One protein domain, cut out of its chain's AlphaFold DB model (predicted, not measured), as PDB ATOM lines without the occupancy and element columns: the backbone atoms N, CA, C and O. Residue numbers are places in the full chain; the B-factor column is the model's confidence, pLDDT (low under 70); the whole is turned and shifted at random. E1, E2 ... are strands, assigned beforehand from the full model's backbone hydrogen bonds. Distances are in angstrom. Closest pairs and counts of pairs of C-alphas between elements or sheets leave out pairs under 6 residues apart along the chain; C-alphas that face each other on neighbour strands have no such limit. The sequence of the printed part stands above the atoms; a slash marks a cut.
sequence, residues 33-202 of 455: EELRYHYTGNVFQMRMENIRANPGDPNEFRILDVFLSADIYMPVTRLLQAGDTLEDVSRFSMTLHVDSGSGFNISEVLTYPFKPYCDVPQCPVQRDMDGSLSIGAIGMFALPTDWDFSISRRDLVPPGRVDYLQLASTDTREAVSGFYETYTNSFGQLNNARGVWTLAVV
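AT A GLANCE: This is residues 33 to 202 of the 455 residues of an uncharacterized protein of Mitsuaria sp. 7 (UniProt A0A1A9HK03). One twisted sheet of eleven strands folds over on itself into two walls that are partly face to face, with the strands of one wall crossing those of the other. E6, E7, E8, E9 and E10 make one wall and E1, E3, E4, E5 and E11 the other; E2 joins the two, and between the edge strands E5 and E6 the fold stays unclosed. The printed part has 170 residues, with no named helix and strands E1 to E11 in that order along the chain, and its class is all strand. The sheet is branched at E3, and its neighbour pairs are antiparallel. The whole is compact, with a radius of gyration of the C-alphas of 17.5 A and spans of 55 by 44 by 27 A.

HOW THE PARTS SIT: Start at E3, residues 61 to 75, whose pairing is staggered. On one side of it lie E2, residues 44 to 50, beside its residues 61 to 66, and E1, residues 34 to 40, beside its residues 69 to 75; on the other side lies E4, residues 91 to 99. Look for N 46 and O 64 at 2.8 A between E2 and E3, for N 37 and O 72 at 2.8 A between E1 and E3, and for N 69 and O 95 at 2.9 A between E3 and E4. E5, residues 105 to 112, is an edge strand beside E4, with N 94 and O 110 2.8 A apart; E2, E3, E4 and E5 are a meander, each strand the antiparallel neighbour of the one before. E11, residues 196 to 202, is an edge strand beside E1, with N 38 and O 198 2.8 A apart. Now go from E2 to its other neighbour, E10, residues 184 to 191, where N 47 and O 187 are 2.8 A apart. The second meander ends there: E6, residues 126 to 138, E7, residues 144 to 157, E8, residues 161 to 170, E9, residues 173 to 180, and E10. Its successive strands are hairpins; check N 132 and O 150 at 2.8 A, N 153 and O 165 at 2.8 A, N 166 and O 177 at 2.7 A, and N 176 and O 188 at 2.8 A. The closest C-alphas of E5 and E7 are those of Leu 110 and Ile 151, 6.8 A apart, and the closest of E4 and E8 are those of Met 94 and Leu 167, 7.4 A apart. E5 and E6 are only just apart, at 8.2 A.

IN THESE COORDINATES: Find C-alpha 34 at (270.561, 162.190, 376.193), where E1 begins. The longest strand, E3, runs 43.6 A from C-alpha 61 at (299.961, 167.852, 405.923) to C-alpha 75. E6 spans 37.2 A, E7 37.1 A, E8 29.5 A and E4 26.2 A from first to last C-alpha. E11 ends at C-alpha 202, at (269.928, 158.114, 379.733).

THE WHOLE: The C-alphas of Gly 56 and Thr 77, the two farthest apart, are 57.8 A from each other, while those of Glu 33 and Val 202, the first and last printed, are 7.1 A apart. The printed part has no cut. The long links are residues 76 to 90, from E3 to E4, and residues 113 to 125, from E5 to E6. The mean pLDDT of the printed part is 83.8; look for values under 70 at residues 116 to 124, 140, 157, 159 to 161, 180 to 183 and 192 to 193.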
ATOM      1  N   GLU A  33     266.634 160.954 375.246       85.31
ATOM      2  CA  GLU A  33     266.938 162.352 374.921       85.31
ATOM      3  C   GLU A  33     268.445 162.616 374.985       85.31
ATOM      4  O   GLU A  33     268.979 163.358 374.159       85.31
ATOM      5  N   GLU A  34     269.143 161.955 375.918       90.50
ATOM      6  CA  GLU A  34     270.561 162.190 376.193       90.50
ATOM      7  C   GLU A  34     271.394 160.894 376.204       90.50
ATOM      8  O   GLU A  34     270.973 159.833 376.679       90.50
ATOM      9  N   LEU A  35     272.615 161.001 375.690       91.06
ATOM     10  CA  LEU A  35     273.716 160.068 375.894       91.06
ATOM     11  C   LEU A  35     274.585 160.591 377.031       91.06
ATOM     12  O   LEU A  35     274.859 161.786 377.092       91.06
ATOM     13  N   ARG A  36     275.043 159.698 377.904       94.62
ATOM     14  CA  ARG A  36     275.961 160.004 379.000       94.62
ATOM     15  C   ARG A  36     277.295 159.321 378.743       94.62
ATOM     16  O   ARG A  36     277.374 158.095 378.769       94.62
ATOM     17  N   TYR A  37     278.326 160.124 378.547       94.81
ATOM     18  CA  TYR A  37     279.717 159.700 378.586       94.81
ATOM     19  C   TYR A  37     280.214 159.878 380.014       94.81
ATOM     20  O   TYR A  37     280.303 161.003 380.499       94.81
ATOM     21  N   HIS A  38     280.492 158.776 380.697       94.69
ATOM     22  CA  HIS A  38     280.963 158.778 382.073       94.69
ATOM     23  C   HIS A  38     282.444 158.418 382.113       94.69
ATOM     24  O   HIS A  38     282.827 157.334 381.674       94.69
ATOM     25  N   TYR A  39     283.252 159.332 382.630       93.50
ATOM     26  CA  TYR A  39     284.665 159.152 382.907       93.50
ATOM     27  C   TYR A  39     284.886 158.797 384.376       93.50
ATOM     28  O   TYR A  39     284.399 159.500 385.266       93.50
ATOM     29  N   THR A  40     285.702 157.778 384.618       91.19
ATOM     30  CA  THR A  40     286.181 157.383 385.943       91.19
ATOM     31  C   THR A  40     287.700 157.437 385.959       91.19
ATOM     32  O   THR A  40     288.360 156.617 385.322       91.19
ATOM     33  N   GLY A  41     288.245 158.407 386.682       86.38
ATOM     34  CA  GLY A  41     289.668 158.550 386.952       86.38
ATOM     35  C   GLY A  41     290.186 157.502 387.932       86.38
ATOM     36  O   GLY A  41     289.428 156.835 388.642       86.38
ATOM     37  N   ASN A  42     291.501 157.367 387.970       85.06
ATOM     38  CA  ASN A  42     292.188 156.524 388.934       85.06
ATOM     39  C   ASN A  42     292.265 157.201 390.308       85.06
ATOM     40  O   ASN A  42     292.119 158.411 390.465       85.06
ATOM     41  N   VAL A  43     292.559 156.401 391.331       85.75
ATOM     42  CA  VAL A  43     292.864 156.938 392.659       85.75
ATOM     43  C   VAL A  43     294.284 157.512 392.665       85.75
ATOM     44  O   VAL A  43     295.241 156.839 392.271       85.75
ATOM     45  N   PHE A  44     294.426 158.740 393.151       84.56
ATOM     46  CA  PHE A  44     295.692 159.421 393.384       84.56
ATOM     47  C   PHE A  44     295.706 160.122 394.737       84.56
ATOM     48  O   PHE A  44     294.676 160.380 395.351       84.56
ATOM     49  N   GLN A  45     296.905 160.449 395.206       89.50
ATOM     50  CA  GLN A  45     297.081 161.105 396.493       89.50
ATOM     51  C   GLN A  45     297.015 162.623 396.345       89.50
ATOM     52  O   GLN A  45     297.777 163.230 395.588       89.50
ATOM     53  N   MET A  46     296.120 163.244 397.109       88.19
ATOM     54  CA  MET A  46     296.070 164.684 397.313       88.19
ATOM     55  C   MET A  46     296.753 165.034 398.628       88.19
ATOM     56  O   MET A  46     296.361 164.563 399.696       88.19
ATOM     57  N   ARG A  47     297.760 165.900 398.555       87.62
ATOM     58  CA  ARG A  47     298.397 166.502 399.720       87.62
ATOM     59  C   ARG A  47     297.666 167.794 400.065       87.62
ATOM     60  O   ARG A  47     297.616 168.720 399.261       87.62
ATOM     61  N   MET A  48     297.102 167.852 401.264       84.81
ATOM     62  CA  MET A  48     296.608 169.086 401.869       84.81
ATOM     63  C   MET A  48     297.642 169.576 402.872       84.81
ATOM     64  O   MET A  48     297.891 168.894 403.859       84.81
ATOM     65  N   GLU A  49     298.237 170.734 402.632       86.19
ATOM     66  CA  GLU A  49     299.247 171.346 403.494       86.19
ATOM     67  C   GLU A  49     298.649 172.530 404.238       86.19
ATOM     68  O   GLU A  49     298.060 173.415 403.616       86.19
ATOM     69  N   ASN A  50     298.840 172.581 405.556       83.12
ATOM     70  CA  ASN A  50     298.554 173.776 406.337       83.12
ATOM     71  C   ASN A  50     299.805 174.666 406.362       83.12
ATOM     72  O   ASN A  50     300.748 174.410 407.103       83.12
ATOM     73  N   ILE A  51     299.790 175.749 405.592       78.88
ATOM     74  CA  ILE A  51     300.907 176.687 405.402       78.88
ATOM     75  C   ILE A  51     301.288 177.401 406.719       78.88
ATOM     76  O   ILE A  51     302.356 177.999 406.826       78.88
ATOM     77  N   ARG A  52     300.428 177.353 407.750       81.19
ATOM     78  CA  ARG A  52     300.707 177.896 409.093       81.19
ATOM     79  C   ARG A  52     301.189 176.871 410.108       81.19
ATOM     80  O   ARG A  52     301.528 177.272 411.222       81.19
ATOM     81  N   ALA A  53     301.154 175.583 409.787       82.19
ATOM     82  CA  ALA A  53     301.656 174.578 410.703       82.19
ATOM     83  C   ALA A  53     303.162 174.789 410.910       82.19
ATOM     84  O   ALA A  53     303.903 175.071 409.968       82.19
ATOM     85  N   ASN A  54     303.615 174.689 412.160       85.56
ATOM     86  CA  ASN A  54     305.047 174.715 412.429       85.56
ATOM     87  C   ASN A  54     305.680 173.450 411.831       85.56
ATOM     88  O   ASN A  54     305.062 172.386 411.932       85.56
ATOM     89  N   PRO A  55     306.904 173.529 411.278       80.75
ATOM     90  CA  PRO A  55     307.613 172.350 410.797       80.75
ATOM     91  C   PRO A  55     307.642 171.251 411.866       80.75
ATOM     92  O   PRO A  55     308.099 171.490 412.989       80.75
ATOM     93  N   GLY A  56     307.143 170.061 411.527       79.94
ATOM     94  CA  GLY A  56     307.062 168.922 412.445       79.94
ATOM     95  C   GLY A  56     305.752 168.794 413.232       79.94
ATOM     96  O   GLY A  56     305.646 167.887 414.060       79.94
ATOM     97  N   ASP A  57     304.748 169.645 412.990       82.62
ATOM     98  CA  ASP A  57     303.381 169.371 413.448       82.62
ATOM     99  C   ASP A  57     302.867 168.103 412.736       82.62
ATOM    100  O   ASP A  57     302.891 168.039 411.507       82.62
ATOM    101  N   PRO A  58     302.364 167.082 413.453       77.50
ATOM    102  CA  PRO A  58     301.761 165.909 412.815       77.50
ATOM    103  C   PRO A  58     300.548 166.246 411.925       77.50
ATOM    104  O   PRO A  58     300.112 165.398 411.152       77.50
ATOM    105  N   ASN A  59     300.000 167.464 412.017       76.00
ATOM    106  CA  ASN A  59     298.944 167.990 411.150       76.00
ATOM    107  C   ASN A  59     299.459 168.941 410.054       76.00
ATOM    108  O   ASN A  59     298.643 169.616 409.423       76.00
ATOM    109  N   GLU A  60     300.775 169.025 409.834       82.56
ATOM    110  CA  GLU A  60     301.388 169.884 408.810       82.56
ATOM    111  C   GLU A  60     300.861 169.563 407.410       82.56
ATOM    112  O   GLU A  60     300.571 170.467 406.623       82.56
ATOM    113  N   PHE A  61     300.649 168.279 407.126       84.31
ATOM    114  CA  PHE A  61     299.961 167.852 405.923       84.31
ATOM    115  C   PHE A  61     299.080 166.632 406.168       84.31
ATOM    116  O   PHE A  61     299.308 165.833 407.076       84.31
ATOM    117  N   ARG A  62     298.066 166.479 405.321       82.69
ATOM    118  CA  ARG A  62     297.246 165.272 405.213       82.69
ATOM    119  C   ARG A  62     297.360 164.737 403.801       82.69
ATOM    120  O   ARG A  62     297.334 165.510 402.847       82.69
ATOM    121  N   ILE A  63     297.501 163.426 403.690       85.19
ATOM    122  CA  ILE A  63     297.406 162.717 402.420       85.19
ATOM    123  C   ILE A  63     296.010 162.118 402.373       85.19
ATOM    124  O   ILE A  63     295.592 161.463 403.327       85.19
ATOM    125  N   LEU A  64     295.290 162.408 401.301       85.31
ATOM    126  CA  LEU A  64     293.948 161.909 401.059       85.31
ATOM    127  C   LEU A  64     293.962 161.132 399.754       85.31
ATOM    128  O   LEU A  64     294.599 161.569 398.793       85.31
ATOM    129  N   ASP A  65     293.257 160.008 399.728       86.38
ATOM    130  CA  ASP A  65     293.052 159.261 398.501       86.38
ATOM    131  C   ASP A  65     291.880 159.895 397.766       86.38
ATOM    132  O   ASP A  65     290.801 160.129 398.314       86.38
ATOM    133  N   VAL A  66     292.130 160.263 396.524       85.50
ATOM    134  CA  VAL A  66     291.229 161.079 395.736       85.50
ATOM    135  C   VAL A  66     291.058 160.433 394.384       85.50
ATOM    136  O   VAL A  66     292.025 159.978 393.788       85.50
ATOM    137  N   PHE A  67     289.836 160.414 393.875       88.44
ATOM    138  CA  PHE A  67     289.603 160.108 392.473       88.44
ATOM    139  C   PHE A  67     288.599 161.087 391.895       88.44
ATOM    140  O   PHE A  67     287.780 161.692 392.597       88.44
ATOM    141  N   LEU A  68     288.692 161.257 390.588       90.00
ATOM    142  CA  LEU A  68     287.873 162.186 389.841       90.00
ATOM    143  C   LEU A  68     286.932 161.389 388.947       90.00
ATOM    144  O   LEU A  68     287.357 160.456 388.280       90.00
ATOM    145  N   SER A  69     285.660 161.755 388.905       92.81
ATOM    146  CA  SER A  69     284.750 161.288 387.860       92.81
ATOM    147  C   SER A  69     284.195 162.474 387.089       92.81
ATOM    148  O   SER A  69     284.105 163.585 387.617       92.81
ATOM    149  N   ALA A  70     283.849 162.262 385.827       94.19
ATOM    150  CA  ALA A  70     283.205 163.279 385.015       94.19
ATOM    151  C   ALA A  70     282.062 162.679 384.203       94.19
ATOM    152  O   ALA A  70     282.083 161.511 383.837       94.19
ATOM    153  N   ASP A  71     281.051 163.484 383.921       95.31
ATOM    154  CA  ASP A  71     279.912 163.114 383.101       95.31
ATOM    155  C   ASP A  71     279.699 164.173 382.035       95.31
ATOM    156  O   ASP A  71     279.477 165.337 382.364       95.31
ATOM    157  N   ILE A  72     279.726 163.764 380.771       95.19
ATOM    158  CA  ILE A  72     279.336 164.588 379.630       95.19
ATOM    159  C   ILE A  72     278.000 164.067 379.113       95.19
ATOM    160  O   ILE A  72     277.863 162.887 378.784       95.19
ATOM    161  N   TYR A  73     277.018 164.954 379.019       95.62
ATOM    162  CA  TYR A  73     275.719 164.661 378.437       95.62
ATOM    163  C   TYR A  73     275.633 165.283 377.044       95.62
ATOM    164  O   TYR A  73     275.899 166.473 376.861       95.62
ATOM    165  N   MET A  74     275.263 164.459 376.068       94.94
ATOM    166  CA  MET A  74     275.075 164.843 374.669       94.94
ATOM    167  C   MET A  74     273.639 164.547 374.242       94.94
ATOM    168  O   MET A  74     273.080 163.541 374.682       94.94
ATOM    169  N   PRO A  75     273.026 165.348 373.360       91.12
ATOM    170  CA  PRO A  75     271.739 164.986 372.781       91.12
ATOM    171  C   PRO A  75     271.879 163.711 371.936       91.12
ATOM    172  O   PRO A  75     272.827 163.572 371.171       91.12
ATOM    173  N   VAL A  76     270.911 162.792 371.994       87.12
ATOM    174  CA  VAL A  76     270.965 161.508 371.247       87.12
ATOM    175  C   VAL A  76     271.022 161.691 369.724       87.12
ATOM    176  O   VAL A  76     271.406 160.782 368.990       87.12
ATOM    177  N   THR A  77     270.700 162.885 369.229       88.44
ATOM    178  CA  THR A  77     270.838 163.252 367.816       88.44
ATOM    179  C   THR A  77     272.291 163.397 367.350       88.44
ATOM    180  O   THR A  77     272.518 163.443 366.140       88.44
ATOM    181  N   ARG A  78     273.271 163.466 368.265       91.44
ATOM    182  CA  ARG A  78     274.696 163.655 367.955       91.44
ATOM    183  C   ARG A  78     275.583 162.912 368.964       91.44
ATOM    184  O   ARG A  78     275.479 163.114 370.166       91.44
ATOM    185  N   LEU A  79     276.497 162.084 368.458       92.06
ATOM    186  CA  LEU A  79     277.591 161.518 369.258       92.06
ATOM    187  C   LEU A  79     278.664 162.578 369.522       92.06
ATOM    188  O   LEU A  79     278.811 163.503 368.724       92.06
ATOM    189  N   LEU A  80     279.434 162.393 370.592       92.88
ATOM    190  CA  LEU A  80     280.631 163.185 370.873       92.88
ATOM    191  C   LEU A  80     281.653 163.039 369.729       92.88
ATOM    192  O   LEU A  80     281.879 161.932 369.230       92.88
ATOM    193  N   GLN A  81     282.240 164.151 369.293       95.44
ATOM    194  CA  GLN A  81     283.181 164.234 368.172       95.44
ATOM    195  C   GLN A  81     284.497 164.906 368.580       95.44
ATOM    196  O   GLN A  81     284.584 165.615 369.579       95.44
ATOM    197  N   ALA A  82     285.540 164.677 367.779       93.88
ATOM    198  CA  ALA A  82     286.782 165.429 367.900       93.88
ATOM    199  C   ALA A  82     286.529 166.912 367.579       93.88
ATOM    200  O   ALA A  82     285.891 167.233 366.576       93.88
ATOM    201  N   GLY A  83     287.047 167.799 368.423       94.94
ATOM    202  CA  GLY A  83     286.809 169.238 368.398       94.94
ATOM    203  C   GLY A  83     285.657 169.708 369.288       94.94
ATOM    204  O   GLY A  83     285.515 170.918 369.442       94.94
ATOM    205  N   ASP A  84     284.869 168.803 369.883       96.31
ATOM    206  CA  ASP A  84     283.774 169.189 370.780       96.31
ATOM    207  C   ASP A  84     284.309 169.914 372.024       96.31
ATOM    208  O   ASP A  84     285.319 169.521 372.625       96.31
ATOM    209  N   THR A  85     283.600 170.974 372.410       95.75
ATOM    210  CA  THR A  85     283.931 171.837 373.552       95.75
ATOM    211  C   THR A  85     282.803 171.879 374.587       95.75
ATOM    212  O   THR A  85     281.763 171.245 374.416       95.75
ATOM    213  N   LEU A  86     282.958 172.664 375.667       92.69
ATOM    214  CA  LEU A  86     281.864 172.895 376.629       92.69
ATOM    215  C   LEU A  86     280.615 173.510 375.978       92.69
ATOM    216  O   LEU A  86     279.518 173.361 376.505       92.69
ATOM    217  N   GLU A  87     280.740 174.202 374.848       93.81
ATOM    218  CA  GLU A  87     279.580 174.787 374.166       93.81
ATOM    219  C   GLU A  87     278.753 173.735 373.410       93.81
ATOM    220  O   GLU A  87     277.568 173.951 373.156       93.81
ATOM    221  N   ASP A  88     279.348 172.580 373.093       94.62
ATOM    222  CA  ASP A  88     278.703 171.489 372.358       94.62
ATOM    223  C   ASP A  88     277.920 170.517 373.255       94.62
ATOM    224  O   ASP A  88     277.095 169.746 372.754       94.62
ATOM    225  N   VAL A  89     278.162 170.535 374.571       94.25
ATOM    226  CA  VAL A  89     277.567 169.587 375.527       94.25
ATOM    227  C   VAL A  89     276.277 170.137 376.138       94.25
ATOM    228  O   VAL A  89     276.183 171.318 376.471       94.25
ATOM    229  N   SER A  90     275.269 169.279 376.344       94.25
ATOM    230  CA  SER A  90     274.021 169.704 377.009       94.25
ATOM    231  C   SER A  90     274.248 169.965 378.496       94.25
ATOM    232  O   SER A  90     273.645 170.862 379.095       94.25
ATOM    233  N   ARG A  91     275.119 169.156 379.101       94.69
ATOM    234  CA  ARG A  91     275.492 169.228 380.506       94.69
ATOM    235  C   ARG A  91     276.843 168.576 380.697       94.69
ATOM    236  O   ARG A  91     277.156 167.571 380.064       94.69
ATOM    237  N   PHE A  92     277.602 169.111 381.631       93.94
ATOM    238  CA  PHE A  92     278.842 168.511 382.072       93.94
ATOM    239  C   PHE A  92     278.915 168.569 383.591       93.94
ATOM    240  O   PHE A  92     278.455 169.532 384.202       93.94
ATOM    241  N   SER A  93     279.448 167.536 384.227       94.12
ATOM    242  CA  SER A  93     279.723 167.575 385.659       94.12
ATOM    243  C   SER A  93     281.004 166.852 385.993       94.12
ATOM    244  O   SER A  93     281.257 165.785 385.450       94.12
ATOM    245  N   MET A  94     281.774 167.400 386.924       92.25
ATOM    246  CA  MET A  94     282.936 166.745 387.508       92.25
ATOM    247  C   MET A  94     282.700 166.543 388.991       92.25
ATOM    248  O   MET A  94     282.295 167.474 389.691       92.25
ATOM    249  N   THR A  95     282.970 165.333 389.458       90.69
ATOM    250  CA  THR A  95     282.873 164.970 390.862       90.69
ATOM    251  C   THR A  95     284.241 164.588 391.389       90.69
ATOM    252  O   THR A  95     284.897 163.685 390.875       90.69
ATOM    253  N   LEU A  96     284.657 165.273 392.443       88.88
ATOM    254  CA  LEU A  96     285.797 164.909 393.256       88.88
ATOM    255  C   LEU A  96     285.322 164.007 394.388       88.88
ATOM    256  O   LEU A  96     284.496 164.429 395.196       88.88
ATOM    257  N   HIS A  97     285.875 162.808 394.481       89.75
ATOM    258  CA  HIS A  97     285.664 161.926 395.617       89.75
ATOM    259  C   HIS A  97     286.935 161.870 396.449       89.75
ATOM    260  O   HIS A  97     288.005 161.566 395.933       89.75
ATOM    261  N   VAL A  98     286.804 162.172 397.736       86.25
ATOM    262  CA  VAL A  98     287.903 162.184 398.696       86.25
ATOM    263  C   VAL A  98     287.608 161.145 399.765       86.25
ATOM    264  O   VAL A  98     286.639 161.296 400.514       86.25
ATOM    265  N   ASP A  99     288.452 160.124 399.842       86.00
ATOM    266  CA  ASP A  99     288.494 159.158 400.932       86.00
ATOM    267  C   ASP A  99     289.657 159.510 401.866       86.00
ATOM    268  O   ASP A  99     290.813 159.671 401.469       86.00
ATOM    269  N   SER A 100     289.337 159.681 403.143       81.12
ATOM    270  CA  SER A 100     290.321 159.999 404.178       81.12
ATOM    271  C   SER A 100     290.778 158.780 404.980       81.12
ATOM    272  O   SER A 100     291.521 158.947 405.949       81.12
ATOM    273  N   GLY A 101     290.256 157.582 404.695       76.62
ATOM    274  CA  GLY A 101     290.463 156.361 405.485       76.62
ATOM    275  C   GLY A 101     289.857 156.403 406.898       76.62
ATOM    276  O   GLY A 101     289.813 155.393 407.593       76.62
ATOM    277  N   SER A 102     289.357 157.563 407.339       76.69
ATOM    278  CA  SER A 102     288.798 157.797 408.679       76.69
ATOM    279  C   SER A 102     287.268 157.678 408.735       76.69
ATOM    280  O   SER A 102     286.647 158.050 409.730       76.69
ATOM    281  N   GLY A 103     286.646 157.179 407.658       74.00
ATOM    282  CA  GLY A 103     285.189 157.152 407.479       74.00
ATOM    283  C   GLY A 103     284.588 158.507 407.085       74.00
ATOM    284  O   GLY A 103     283.367 158.638 406.991       74.00
ATOM    285  N   PHE A 104     285.428 159.518 406.855       72.06
ATOM    286  CA  PHE A 104     285.021 160.817 406.344       72.06
ATOM    287  C   PHE A 104     285.230 160.859 404.827       72.06
ATOM    288  O   PHE A 104     286.369 160.948 404.363       72.06
ATOM    289  N   ASN A 105     284.120 160.788 404.090       80.38
ATOM    290  CA  ASN A 105     284.089 160.847 402.631       80.38
ATOM    291  C   ASN A 105     283.483 162.183 402.196       80.38
ATOM    292  O   ASN A 105     282.326 162.468 402.519       80.38
ATOM    293  N   ILE A 106     284.253 162.993 401.469       82.19
ATOM    294  CA  ILE A 106     283.744 164.214 400.831       82.19
ATOM    295  C   ILE A 106     283.514 163.915 399.353       82.19
ATOM    296  O   ILE A 106     284.373 163.337 398.689       82.19
ATOM    297  N   SER A 107     282.363 164.343 398.838       85.38
ATOM    298  CA  SER A 107     282.090 164.378 397.405       85.38
ATOM    299  C   SER A 107     281.783 165.814 397.003       85.38
ATOM    300  O   SER A 107     280.778 166.363 397.449       85.38
ATOM    301  N   GLU A 108     282.629 166.406 396.167       85.75
ATOM    302  CA  GLU A 108     282.422 167.756 395.640       85.75
ATOM    303  C   GLU A 108     282.003 167.663 394.175       85.75
ATOM    304  O   GLU A 108     282.697 167.025 393.392       85.75
ATOM    305  N   VAL A 109     280.882 168.281 393.797       87.69
ATOM    306  CA  VAL A 109     280.358 168.232 392.420       87.69
ATOM    307  C   VAL A 109     280.345 169.636 391.829       87.69
ATOM    308  O   VAL A 109     279.713 170.541 392.375       87.69
ATOM    309  N   LEU A 110     280.994 169.806 390.680       86.50
ATOM    310  CA  LEU A 110     280.949 171.020 389.870       86.50
ATOM    311  C   LEU A 110     280.211 170.720 388.562       86.50
ATOM    312  O   LEU A 110     280.416 169.667 387.967       86.50
ATOM    313  N   THR A 111     279.326 171.618 388.121       91.00
ATOM    314  CA  THR A 111     278.437 171.369 386.970       91.00
ATOM    315  C   THR A 111     278.411 172.537 385.990       91.00
ATOM    316  O   THR A 111     278.305 173.685 386.418       91.00
ATOM    317  N   TYR A 112     278.375 172.227 384.698       89.31
ATOM    318  CA  TYR A 112     278.089 173.120 383.580       89.31
ATOM    319  C   TYR A 112     276.747 172.720 382.904       89.31
ATOM    320  O   TYR A 112     276.472 171.522 382.788       89.31
ATOM    321  N   PRO A 113     275.890 173.664 382.457       88.25
ATOM    322  CA  PRO A 113     276.077 175.113 382.512       88.25
ATOM    323  C   PRO A 113     276.163 175.618 383.951       88.25
ATOM    324  O   PRO A 113     275.463 175.124 384.842       88.25
ATOM    325  N   PHE A 114     277.067 176.570 384.182       85.56
ATOM    326  CA  PHE A 114     277.309 177.101 385.517       85.56
ATOM    327  C   PHE A 114     276.039 177.777 386.017       85.56
ATOM    328  O   PHE A 114     275.545 178.737 385.423       85.56
ATOM    329  N   LYS A 115     275.475 177.248 387.102       77.00
ATOM    330  CA  LYS A 115     274.293 177.855 387.706       77.00
ATOM    331  C   LYS A 115     274.715 179.153 388.393       77.00
ATOM    332  O   LYS A 115     275.666 179.113 389.181       77.00
ATOM    333  N   PRO A 116     274.012 180.276 388.156       66.56
ATOM    334  CA  PRO A 116     274.213 181.463 388.967       66.56
ATOM    335  C   PRO A 116     273.970 181.085 390.429       66.56
ATOM    336  O   PRO A 116     272.976 180.442 390.769       66.56
ATOM    337  N   TYR A 117     274.931 181.418 391.285       66.25
ATOM    338  CA  TYR A 117     274.933 180.980 392.679       66.25
ATOM    339  C   TYR A 117     273.721 181.523 393.454       66.25
ATOM    340  O   TYR A 117     273.199 180.837 394.331       66.25
ATOM    341  N   CYS A 118     273.230 182.717 393.097       67.81
ATOM    342  CA  CYS A 118     272.038 183.321 393.685       67.81
ATOM    343  C   CYS A 118     271.356 184.276 392.691       67.81
ATOM    344  O   CYS A 118     272.010 185.169 392.162       67.81
ATOM    345  N   ASP A 119     270.033 184.173 392.534       59.97
ATOM    346  CA  ASP A 119     269.219 185.146 391.777       59.97
ATOM    347  C   ASP A 119     268.779 186.357 392.631       59.97
ATOM    348  O   ASP A 119     268.035 187.227 392.176       59.97
ATOM    349  N   VAL A 120     269.205 186.421 393.900       67.75
ATOM    350  CA  VAL A 120     268.840 187.499 394.830       67.75
ATOM    351  C   VAL A 120     269.918 188.594 394.888       67.75
ATOM    352  O   VAL A 120     271.089 188.268 395.083       67.75
ATOM    353  N   PRO A 121     269.547 189.892 394.839       60.81
ATOM    354  CA  PRO A 121     270.475 191.039 394.800       60.81
ATOM    355  C   PRO A 121     271.434 191.220 395.992       60.81
ATOM    356  O   PRO A 121     272.141 192.221 396.053       60.81
ATOM    357  N   GLN A 122     271.430 190.323 396.978       67.81
ATOM    358  CA  GLN A 122     272.166 190.470 398.237       67.81
ATOM    359  C   GLN A 122     272.989 189.228 398.588       67.81
ATOM    360  O   GLN A 122     273.171 188.939 399.769       67.81
ATOM    361  N   CYS A 123     273.483 188.473 397.601       69.69
ATOM    362  CA  CYS A 123     274.381 187.374 397.938       69.69
ATOM    363  C   CYS A 123     275.740 187.922 398.410       69.69
ATOM    364  O   CYS A 123     276.404 188.628 397.652       69.69
ATOM    365  N   PRO A 124     276.168 187.625 399.651       67.38
ATOM    366  CA  PRO A 124     277.415 188.145 400.213       67.38
ATOM    367  C   PRO A 124     278.664 187.436 399.667       67.38
ATOM    368  O   PRO A 124     279.772 187.769 400.080       67.38
ATOM    369  N   VAL A 125     278.483 186.446 398.786       70.00
ATOM    370  CA  VAL A 125     279.551 185.639 398.196       70.00
ATOM    371  C   VAL A 125     279.429 185.723 396.682       70.00
ATOM    372  O   VAL A 125     278.428 185.280 396.115       70.00
ATOM    373  N   GLN A 126     280.434 186.309 396.036       71.56
ATOM    374  CA  GLN A 126     280.571 186.226 394.587       71.56
ATOM    375  C   GLN A 126     281.236 184.887 394.271       71.56
ATOM    376  O   GLN A 126     282.302 184.585 394.801       71.56
ATOM    377  N   ARG A 127     280.591 184.074 393.439       77.88
ATOM    378  CA  ARG A 127     281.120 182.790 392.981       77.88
ATOM    379  C   ARG A 127     281.393 182.892 391.491       77.88
ATOM    380  O   ARG A 127     280.447 183.004 390.712       77.88
ATOM    381  N   ASP A 128     282.662 182.819 391.122       84.44
ATOM    382  CA  ASP A 128     283.082 182.702 389.734       84.44
ATOM    383  C   ASP A 128     283.309 181.210 389.458       84.44
ATOM    384  O   ASP A 128     284.095 180.551 390.140       84.44
ATOM    385  N   MET A 129     282.573 180.651 388.502       86.38
ATOM    386  CA  MET A 129     282.847 179.314 387.978       86.38
ATOM    387  C   MET A 129     283.318 179.461 386.540       86.38
ATOM    388  O   MET A 129     282.705 180.188 385.756       86.38
ATOM    389  N   ASP A 130     284.389 178.765 386.205       90.88
ATOM    390  CA  ASP A 130     284.891 178.637 384.849       90.88
ATOM    391  C   ASP A 130     285.260 177.176 384.580       90.88
ATOM    392  O   ASP A 130     285.247 176.315 385.461       90.88
ATOM    393  N   GLY A 131     285.512 176.863 383.320       90.31
ATOM    394  CA  GLY A 131     285.901 175.523 382.933       90.31
ATOM    395  C   GLY A 131     286.218 175.434 381.457       90.31
ATOM    396  O   GLY A 131     285.919 176.341 380.677       90.31
ATOM    397  N   SER A 132     286.818 174.316 381.087       94.12
ATOM    398  CA  SER A 132     287.144 173.942 379.723       94.12
ATOM    399  C   SER A 132     286.815 172.470 379.497       94.12
ATOM    400  O   SER A 132     286.887 171.646 380.403       94.12
ATOM    401  N   LEU A 133     286.465 172.148 378.261       93.88
ATOM    402  CA  LEU A 133     286.371 170.794 377.734       93.88
ATOM    403  C   LEU A 133     286.925 170.875 376.320       93.88
ATOM    404  O   LEU A 133     286.556 171.779 375.569       93.88
ATOM    405  N   SER A 134     287.810 169.951 375.985       95.50
ATOM    406  CA  SER A 134     288.394 169.789 374.667       95.50
ATOM    407  C   SER A 134     288.494 168.302 374.381       95.50
ATOM    408  O   SER A 134     289.193 167.581 375.090       95.50
ATOM    409  N   ILE A 135     287.809 167.837 373.343       95.12
ATOM    410  CA  ILE A 135     287.936 166.465 372.851       95.12
ATOM    411  C   ILE A 135     288.884 166.471 371.652       95.12
ATOM    412  O   ILE A 135     288.529 166.955 370.583       95.12
ATOM    413  N   GLY A 136     290.099 165.949 371.807       91.69
ATOM    414  CA  GLY A 136     291.102 165.912 370.738       91.69
ATOM    415  C   GLY A 136     290.869 164.781 369.734       91.69
ATOM    416  O   GLY A 136     290.975 164.985 368.523       91.69
ATOM    417  N   ALA A 137     290.484 163.597 370.216       89.12
ATOM    418  CA  ALA A 137     290.237 162.430 369.375       89.12
ATOM    419  C   ALA A 137     289.190 161.487 369.978       89.12
ATOM    420  O   ALA A 137     289.053 161.361 371.196       89.12
ATOM    421  N   ILE A 138     288.486 160.782 369.091       88.50
ATOM    422  CA  ILE A 138     287.473 159.781 369.418       88.50
ATOM    423  C   ILE A 138     287.903 158.426 368.846       88.50
ATOM    424  O   ILE A 138     288.268 158.323 367.673       88.50
ATOM    425  N   GLY A 139     287.835 157.385 369.671       77.50
ATOM    426  CA  GLY A 139     288.140 156.010 369.293       77.50
ATOM    427  C   GLY A 139     286.979 155.282 368.609       77.50
ATOM    428  O   GLY A 139     285.883 155.811 368.415       77.50
ATOM    429  N   MET A 140     287.199 154.002 368.292       68.69
ATOM    430  CA  MET A 140     286.263 153.172 367.513       68.69
ATOM    431  C   MET A 140     284.898 152.901 368.174       68.69
ATOM    432  O   MET A 140     283.980 152.442 367.501       68.69
ATOM    433  N   PHE A 141     284.734 153.219 369.461       71.75
ATOM    434  CA  PHE A 141     283.476 153.070 370.206       71.75
ATOM    435  C   PHE A 141     282.786 154.404 370.510       71.75
ATOM    436  O   PHE A 141     281.974 154.491 371.426       71.75
ATOM    437  N   ALA A 142     283.130 155.456 369.761       81.00
ATOM    438  CA  ALA A 142     282.701 156.826 370.027       81.00
ATOM    439  C   ALA A 142     283.137 157.363 371.407       81.00
ATOM    440  O   ALA A 142     282.579 158.344 371.882       81.00
ATOM    441  N   LEU A 143     284.126 156.734 372.050       87.56
ATOM    442  CA  LEU A 143     284.677 157.158 373.338       87.56
ATOM    443  C   LEU A 143     285.899 158.066 373.124       87.56
ATOM    444  O   LEU A 143     286.688 157.787 372.216       87.56
ATOM    445  N   PRO A 144     286.099 159.108 373.947       90.38
ATOM    446  CA  PRO A 144     287.300 159.934 373.883       90.38
ATOM    447  C   PRO A 144     288.581 159.133 374.108       90.38
ATOM    448  O   PRO A 144     288.700 158.387 375.079       90.38
ATOM    449  N   THR A 145     289.557 159.326 373.224       84.62
ATOM    450  CA  THR A 145     290.918 158.770 373.350       84.62
ATOM    451  C   THR A 145     291.968 159.847 373.599       84.62
ATOM    452  O   THR A 145     293.040 159.537 374.107       84.62
ATOM    453  N   ASP A 146     291.651 161.096 373.256       89.25
ATOM    454  CA  ASP A 146     292.427 162.295 373.573       89.25
ATOM    455  C   ASP A 146     291.443 163.379 374.015       89.25
ATOM    456  O   ASP A 146     290.444 163.631 373.332       89.25
ATOM    457  N   TRP A 147     291.668 163.938 375.197       91.94
ATOM    458  CA  TRP A 147     290.748 164.854 375.853       91.94
ATOM    459  C   TRP A 147     291.454 165.645 376.961       91.94
ATOM    460  O   TRP A 147     292.423 165.187 377.568       91.94
ATOM    461  N   ASP A 148     290.924 166.828 377.243       92.62
ATOM    462  CA  ASP A 148     291.304 167.691 378.359       92.62
ATOM    463  C   ASP A 148     290.034 168.360 378.883       92.62
ATOM    464  O   ASP A 148     289.268 168.953 378.117       92.62
ATOM    465  N   PHE A 149     289.775 168.246 380.180       89.38
ATOM    466  CA  PHE A 149     288.717 169.006 380.818       89.38
ATOM    467  C   PHE A 149     289.142 169.559 382.168       89.38
ATOM    468  O   PHE A 149     289.867 168.936 382.947       89.38
ATOM    469  N   SER A 150     288.618 170.741 382.474       92.00
ATOM    470  CA  SER A 150     288.768 171.361 383.774       92.00
ATOM    471  C   SER A 150     287.500 172.094 384.184       92.00
ATOM    472  O   SER A 150     286.797 172.670 383.357       92.00
ATOM    473  N   ILE A 151     287.200 172.087 385.476       88.31
ATOM    474  CA  ILE A 151     286.267 173.039 386.074       88.31
ATOM    475  C   ILE A 151     286.974 173.657 387.260       88.31
ATOM    476  O   ILE A 151     287.542 172.942 388.093       88.31
ATOM    477  N   SER A 152     286.911 174.978 387.353       89.19
ATOM    478  CA  SER A 152     287.335 175.685 388.541       89.19
ATOM    479  C   SER A 152     286.184 176.458 389.172       89.19
ATOM    480  O   SER A 152     285.246 176.930 388.526       89.19
ATOM    481  N   ARG A 153     286.241 176.534 390.495       88.12
ATOM    482  CA  ARG A 153     285.390 177.380 391.311       88.12
ATOM    483  C   ARG A 153     286.280 178.341 392.067       88.12
ATOM    484  O   ARG A 153     287.229 177.920 392.725       88.12
ATOM    485  N   ARG A 154     285.895 179.610 392.049       87.38
ATOM    486  CA  ARG A 154     286.433 180.653 392.906       87.38
ATOM    487  C   ARG A 154     285.307 181.283 393.718       87.38
ATOM    488  O   ARG A 154     284.444 181.954 393.161       87.38
ATOM    489  N   ASP A 155     285.338 181.097 395.032       82.00
ATOM    490  CA  ASP A 155     284.413 181.744 395.964       82.00
ATOM    491  C   ASP A 155     285.097 182.949 396.626       82.00
ATOM    492  O   ASP A 155     286.095 182.826 397.340       82.00
ATOM    493  N   LEU A 156     284.532 184.132 396.391       78.12
ATOM    494  CA  LEU A 156     284.866 185.390 397.050       78.12
ATOM    495  C   LEU A 156     283.861 185.615 398.181       78.12
ATOM    496  O   LEU A 156     282.792 186.198 397.992       78.12
ATOM    497  N   VAL A 157     284.189 185.109 399.366       67.19
ATOM    498  CA  VAL A 157     283.450 185.359 400.621       67.19
ATOM    499  C   VAL A 157     283.810 186.794 401.120       67.19
ATOM    500  O   VAL A 157     284.683 187.406 400.503       67.19
ATOM    501  N   PRO A 158     283.170 187.411 402.150       70.00
ATOM    502  CA  PRO A 158     283.249 188.863 402.416       70.00
ATOM    503  C   PRO A 158     284.686 189.422 402.405       70.00
ATOM    504  O   PRO A 158     285.628 188.684 402.700       70.00
ATOM    505  N   PRO A 159     284.873 190.717 402.074       57.34
ATOM    506  CA  PRO A 159     286.064 191.236 401.399       57.34
ATOM    507  C   PRO A 159     287.384 190.718 401.985       57.34
ATOM    508  O   PRO A 159     287.754 191.072 403.104       57.34
ATOM    509  N   GLY A 160     288.094 189.899 401.197       57.31
ATOM    510  CA  GLY A 160     289.461 189.449 401.484       57.31
ATOM    511  C   GLY A 160     289.692 187.935 401.578       57.31
ATOM    512  O   GLY A 160     290.826 187.543 401.842       57.31
ATOM    513  N   ARG A 161     288.677 187.080 401.371       65.06
ATOM    514  CA  ARG A 161     288.838 185.610 401.376       65.06
ATOM    515  C   ARG A 161     288.605 185.024 399.987       65.06
ATOM    516  O   ARG A 161     287.631 185.383 399.333       65.06
ATOM    517  N   VAL A 162     289.496 184.125 399.572       76.38
ATOM    518  CA  VAL A 162     289.417 183.401 398.298       76.38
ATOM    519  C   VAL A 162     289.510 181.909 398.596       76.38
ATOM    520  O   VAL A 162     290.486 181.467 399.207       76.38
ATOM    521  N   ASP A 163     288.490 181.168 398.178       81.12
ATOM    522  CA  ASP A 163     288.534 179.711 398.044       81.12
ATOM    523  C   ASP A 163     288.606 179.384 396.554       81.12
ATOM    524  O   ASP A 163     287.781 179.865 395.775       81.12
ATOM    525  N   TYR A 164     289.623 178.631 396.155       85.69
ATOM    526  CA  TYR A 164     289.825 178.185 394.786       85.69
ATOM    527  C   TYR A 164     289.927 176.671 394.771       85.69
ATOM    528  O   TYR A 164     290.753 176.093 395.473       85.69
ATOM    529  N   LEU A 165     289.125 176.038 393.927       86.69
ATOM    530  CA  LEU A 165     289.205 174.615 393.649       86.69
ATOM    531  C   LEU A 165     289.182 174.429 392.143       86.69
ATOM    532  O   LEU A 165     288.216 174.815 391.494       86.69
ATOM    533  N   GLN A 166     290.215 173.801 391.606       88.25
ATOM    534  CA  GLN A 166     290.307 173.375 390.225       88.25
ATOM    535  C   GLN A 166     290.406 171.859 390.177       88.25
ATOM    536  O   GLN A 166     291.331 171.249 390.725       88.25
ATOM    537  N   LEU A 167     289.450 171.271 389.477       87.06
ATOM    538  CA  LEU A 167     289.468 169.878 389.082       87.06
ATOM    539  C   LEU A 167     289.891 169.854 387.620       87.06
ATOM    540  O   LEU A 167     289.279 170.535 386.800       87.06
ATOM    541  N   ALA A 168     290.935 169.107 387.296       87.19
ATOM    542  CA  ALA A 168     291.419 168.968 385.936       87.19
ATOM    543  C   ALA A 168     291.738 167.508 385.654       87.19
ATOM    544  O   ALA A 168     292.178 166.760 386.528       87.19
ATOM    545  N   SER A 169     291.515 167.102 384.421       84.62
ATOM    546  CA  SER A 169     291.922 165.794 383.966       84.62
ATOM    547  C   SER A 169     292.254 165.889 382.480       84.62
ATOM    548  O   SER A 169     291.586 166.609 381.737       84.62
ATOM    549  N   THR A 170     293.299 165.194 382.058       85.19
ATOM    550  CA  THR A 170     293.771 165.116 380.676       85.19
ATOM    551  C   THR A 170     294.049 163.665 380.301       85.19
ATOM    552  O   THR A 170     294.122 162.778 381.156       85.19
ATOM    553  N   ASP A 171     294.296 163.434 379.016       78.69
ATOM    554  CA  ASP A 171     294.729 162.166 378.418       78.69
ATOM    555  C   ASP A 171     295.907 161.446 379.121       78.69
ATOM    556  O   ASP A 171     296.160 160.262 378.881       78.69
ATOM    557  N   THR A 172     296.660 162.154 379.956       75.44
ATOM    558  CA  THR A 172     297.908 161.698 380.580       75.44
ATOM    559  C   THR A 172     297.991 162.026 382.065       75.44
ATOM    560  O   THR A 172     298.876 161.505 382.754       75.44
ATOM    561  N   ARG A 173     297.105 162.888 382.576       82.12
ATOM    562  CA  ARG A 173     297.218 163.410 383.932       82.12
ATOM    563  C   ARG A 173     295.873 163.754 384.534       82.12
ATOM    564  O   ARG A 173     295.116 164.543 383.994       82.12
ATOM    565  N   GLU A 174     295.660 163.273 385.744       82.81
ATOM    566  CA  GLU A 174     294.561 163.709 386.599       82.81
ATOM    567  C   GLU A 174     295.139 164.685 387.623       82.81
ATOM    568  O   GLU A 174     296.241 164.464 388.138       82.81
ATOM    569  N   ALA A 175     294.464 165.799 387.891       85.25
ATOM    570  CA  ALA A 175     294.971 166.803 388.812       85.25
ATOM    571  C   ALA A 175     293.853 167.488 389.597       85.25
ATOM    572  O   ALA A 175     292.831 167.916 389.069       85.25
ATOM    573  N   VAL A 176     294.107 167.662 390.885       85.12
ATOM    574  CA  VAL A 176     293.325 168.520 391.764       85.12
ATOM    575  C   VAL A 176     294.268 169.558 392.316       85.12
ATOM    576  O   VAL A 176     295.328 169.234 392.851       85.12
ATOM    577  N   SER A 177     293.880 170.815 392.189       87.12
ATOM    578  CA  SER A 177     294.572 171.902 392.859       87.12
ATOM    579  C   SER A 177     293.555 172.812 393.505       87.12
ATOM    580  O   SER A 177     292.484 173.058 392.963       87.12
ATOM    581  N   GLY A 178     293.873 173.300 394.686       82.44
ATOM    582  CA  GLY A 178     293.026 174.238 395.372       82.44
ATOM    583  C   GLY A 178     293.779 174.952 396.467       82.44
ATOM    584  O   GLY A 178     294.866 174.556 396.889       82.44
ATOM    585  N   PHE A 179     293.198 176.047 396.913       77.62
ATOM    586  CA  PHE A 179     293.667 176.743 398.087       77.62
ATOM    587  C   PHE A 179     292.486 177.391 398.788       77.62
ATOM    588  O   PHE A 179     291.615 177.988 398.158       77.62
ATOM    589  N   TYR A 180     292.491 177.283 400.109       68.38
ATOM    590  CA  TYR A 180     291.553 177.974 400.972       68.38
ATOM    591  C   TYR A 180     292.346 178.956 401.832       68.38
ATOM    592  O   TYR A 180     293.089 178.553 402.735       68.38
ATOM    593  N   GLU A 181     292.200 180.253 401.536       63.72
ATOM    594  CA  GLU A 181     292.995 181.333 402.140       63.72
ATOM    595  C   GLU A 181     294.526 181.125 401.982       63.72
ATOM    596  O   GLU A 181     295.001 180.190 401.343       63.72
ATOM    597  N   THR A 182     295.353 181.993 402.573       56.41
ATOM    598  CA  THR A 182     296.827 181.846 402.629       56.41
ATOM    599  C   THR A 182     297.303 180.676 403.508       56.41
ATOM    600  O   THR A 182     298.456 180.679 403.937       56.41
ATOM    601  N   TYR A 183     296.429 179.739 403.886       60.72
ATOM    602  CA  TYR A 183     296.694 178.807 404.987       60.72
ATOM    603  C   TYR A 183     296.539 177.343 404.630       60.72
ATOM    604  O   TYR A 183     297.172 176.542 405.305       60.72
ATOM    605  N   THR A 184     295.781 176.984 403.594       74.19
ATOM    606  CA  THR A 184     295.690 175.584 403.173       74.19
ATOM    607  C   THR A 184     295.859 175.473 401.671       74.19
ATOM    608  O   THR A 184     295.010 175.959 400.930       74.19
ATOM    609  N   ASN A 185     296.923 174.801 401.235       81.25
ATOM    610  CA  ASN A 185     297.102 174.398 399.843       81.25
ATOM    611  C   ASN A 185     296.677 172.941 399.699       81.25
ATOM    612  O   ASN A 185     297.109 172.096 400.481       81.25
ATOM    613  N   SER A 186     295.867 172.630 398.698       82.88
ATOM    614  CA  SER A 186     295.604 171.262 398.270       82.88
ATOM    615  C   SER A 186     296.180 171.055 396.877       82.88
ATOM    616  O   SER A 186     295.903 171.808 395.946       82.88
ATOM    617  N   PHE A 187     297.008 170.032 396.720       86.12
ATOM    618  CA  PHE A 187     297.479 169.609 395.411       86.12
ATOM    619  C   PHE A 187     297.597 168.094 395.378       86.12
ATOM    620  O   PHE A 187     298.153 167.461 396.272       86.12
ATOM    621  N   GLY A 188     297.056 167.501 394.332       83.94
ATOM    622  CA  GLY A 188     297.187 166.088 394.040       83.94
ATOM    623  C   GLY A 188     297.270 165.929 392.543       83.94
ATOM    624  O   GLY A 188     296.586 166.632 391.800       83.94
ATOM    625  N   GLN A 189     298.133 165.038 392.090       86.38
ATOM    626  CA  GLN A 189     298.203 164.721 390.678       86.38
ATOM    627  C   GLN A 189     298.581 163.271 390.483       86.38
ATOM    628  O   GLN A 189     299.409 162.720 391.211       86.38
ATOM    629  N   LEU A 190     298.026 162.702 389.432       81.31
ATOM    630  CA  LEU A 190     298.425 161.421 388.915       81.31
ATOM    631  C   LEU A 190     299.255 161.647 387.658       81.31
ATOM    632  O   LEU A 190     298.763 162.185 386.671       81.31
ATOM    633  N   ASN A 191     300.524 161.255 387.693       74.56
ATOM    634  CA  ASN A 191     301.370 161.308 386.508       74.56
ATOM    635  C   ASN A 191     301.220 159.992 385.742       74.56
ATOM    636  O   ASN A 191     301.559 158.940 386.285       74.56
ATOM    637  N   ASN A 192     300.790 160.063 384.481       68.81
ATOM    638  CA  ASN A 192     300.764 158.941 383.540       68.81
ATOM    639  C   ASN A 192     299.831 157.790 383.938       68.81
ATOM    640  O   ASN A 192     300.214 156.625 383.843       68.81
ATOM    641  N   ALA A 193     298.609 158.093 384.364       64.75
ATOM    642  CA  ALA A 193     297.579 157.066 384.453       64.75
ATOM    643  C   ALA A 193     296.247 157.599 383.937       64.75
ATOM    644  O   ALA A 193     295.830 158.710 384.255       64.75
ATOM    645  N   ARG A 194     295.641 156.794 383.065       76.50
ATOM    646  CA  ARG A 194     294.441 157.129 382.309       76.50
ATOM    647  C   ARG A 194     293.226 156.575 383.028       76.50
ATOM    648  O   ARG A 194     293.180 155.385 383.325       76.50
ATOM    649  N   GLY A 195     292.257 157.436 383.305       83.38
ATOM    650  CA  GLY A 195     290.907 156.999 383.638       83.38
ATOM    651  C   GLY A 195     290.178 156.403 382.432       83.38
ATOM    652  O   GLY A 195     290.708 156.351 381.319       83.38
ATOM    653  N   VAL A 196     288.938 155.979 382.648       85.00
ATOM    654  CA  VAL A 196     288.150 155.237 381.661       85.00
ATOM    655  C   VAL A 196     286.827 155.875 381.361       85.00
ATOM    656  O   VAL A 196     286.123 156.331 382.252       85.00
ATOM    657  N   TRP A 197     286.479 155.828 380.083       88.94
ATOM    658  CA  TRP A 197     285.196 156.259 379.571       88.94
ATOM    659  C   TRP A 197     284.230 155.090 379.418       88.94
ATOM    660  O   TRP A 197     284.578 154.023 378.920       88.94
ATOM    661  N   THR A 198     282.978 155.335 379.772       89.00
ATOM    662  CA  THR A 198     281.840 154.467 379.481       89.00
ATOM    663  C   THR A 198     280.740 155.292 378.824       89.00
ATOM    664  O   THR A 198     280.611 156.487 379.083       89.00
ATOM    665  N   LEU A 199     279.955 154.669 377.947       88.38
ATOM    666  CA  LEU A 199     278.830 155.310 377.269       88.38
ATOM    667  C   LEU A 199     277.538 154.619 377.687       88.38
ATOM    668  O   LEU A 199     277.385 153.409 377.519       88.38
ATOM    669  N   ALA A 200     276.597 155.398 378.206       86.75
ATOM    670  CA  ALA A 200     275.279 154.932 378.594       86.75
ATOM    671  C   ALA A 200     274.188 155.794 377.960       86.75
ATOM    672  O   ALA A 200     274.345 156.993 377.737       86.75
ATOM    673  N   VAL A 201     273.044 155.174 377.699       83.88
ATOM    674  CA  VAL A 201     271.838 155.869 377.252       83.88
ATOM    675  C   VAL A 201     271.058 156.310 378.489       83.88
ATOM    676  O   VAL A 201     270.786 155.479 379.357       83.88
ATOM    677  N   VAL A 202     270.699 157.594 378.593       81.69
ATOM    678  CA  VAL A 202     269.928 158.114 379.733       81.69
ATOM    679  C   VAL A 202     268.434 157.924 379.454       81.69
ATOM    680  O   VAL A 202     267.921 158.513 378.500       81.69
TER     681      VAL A 202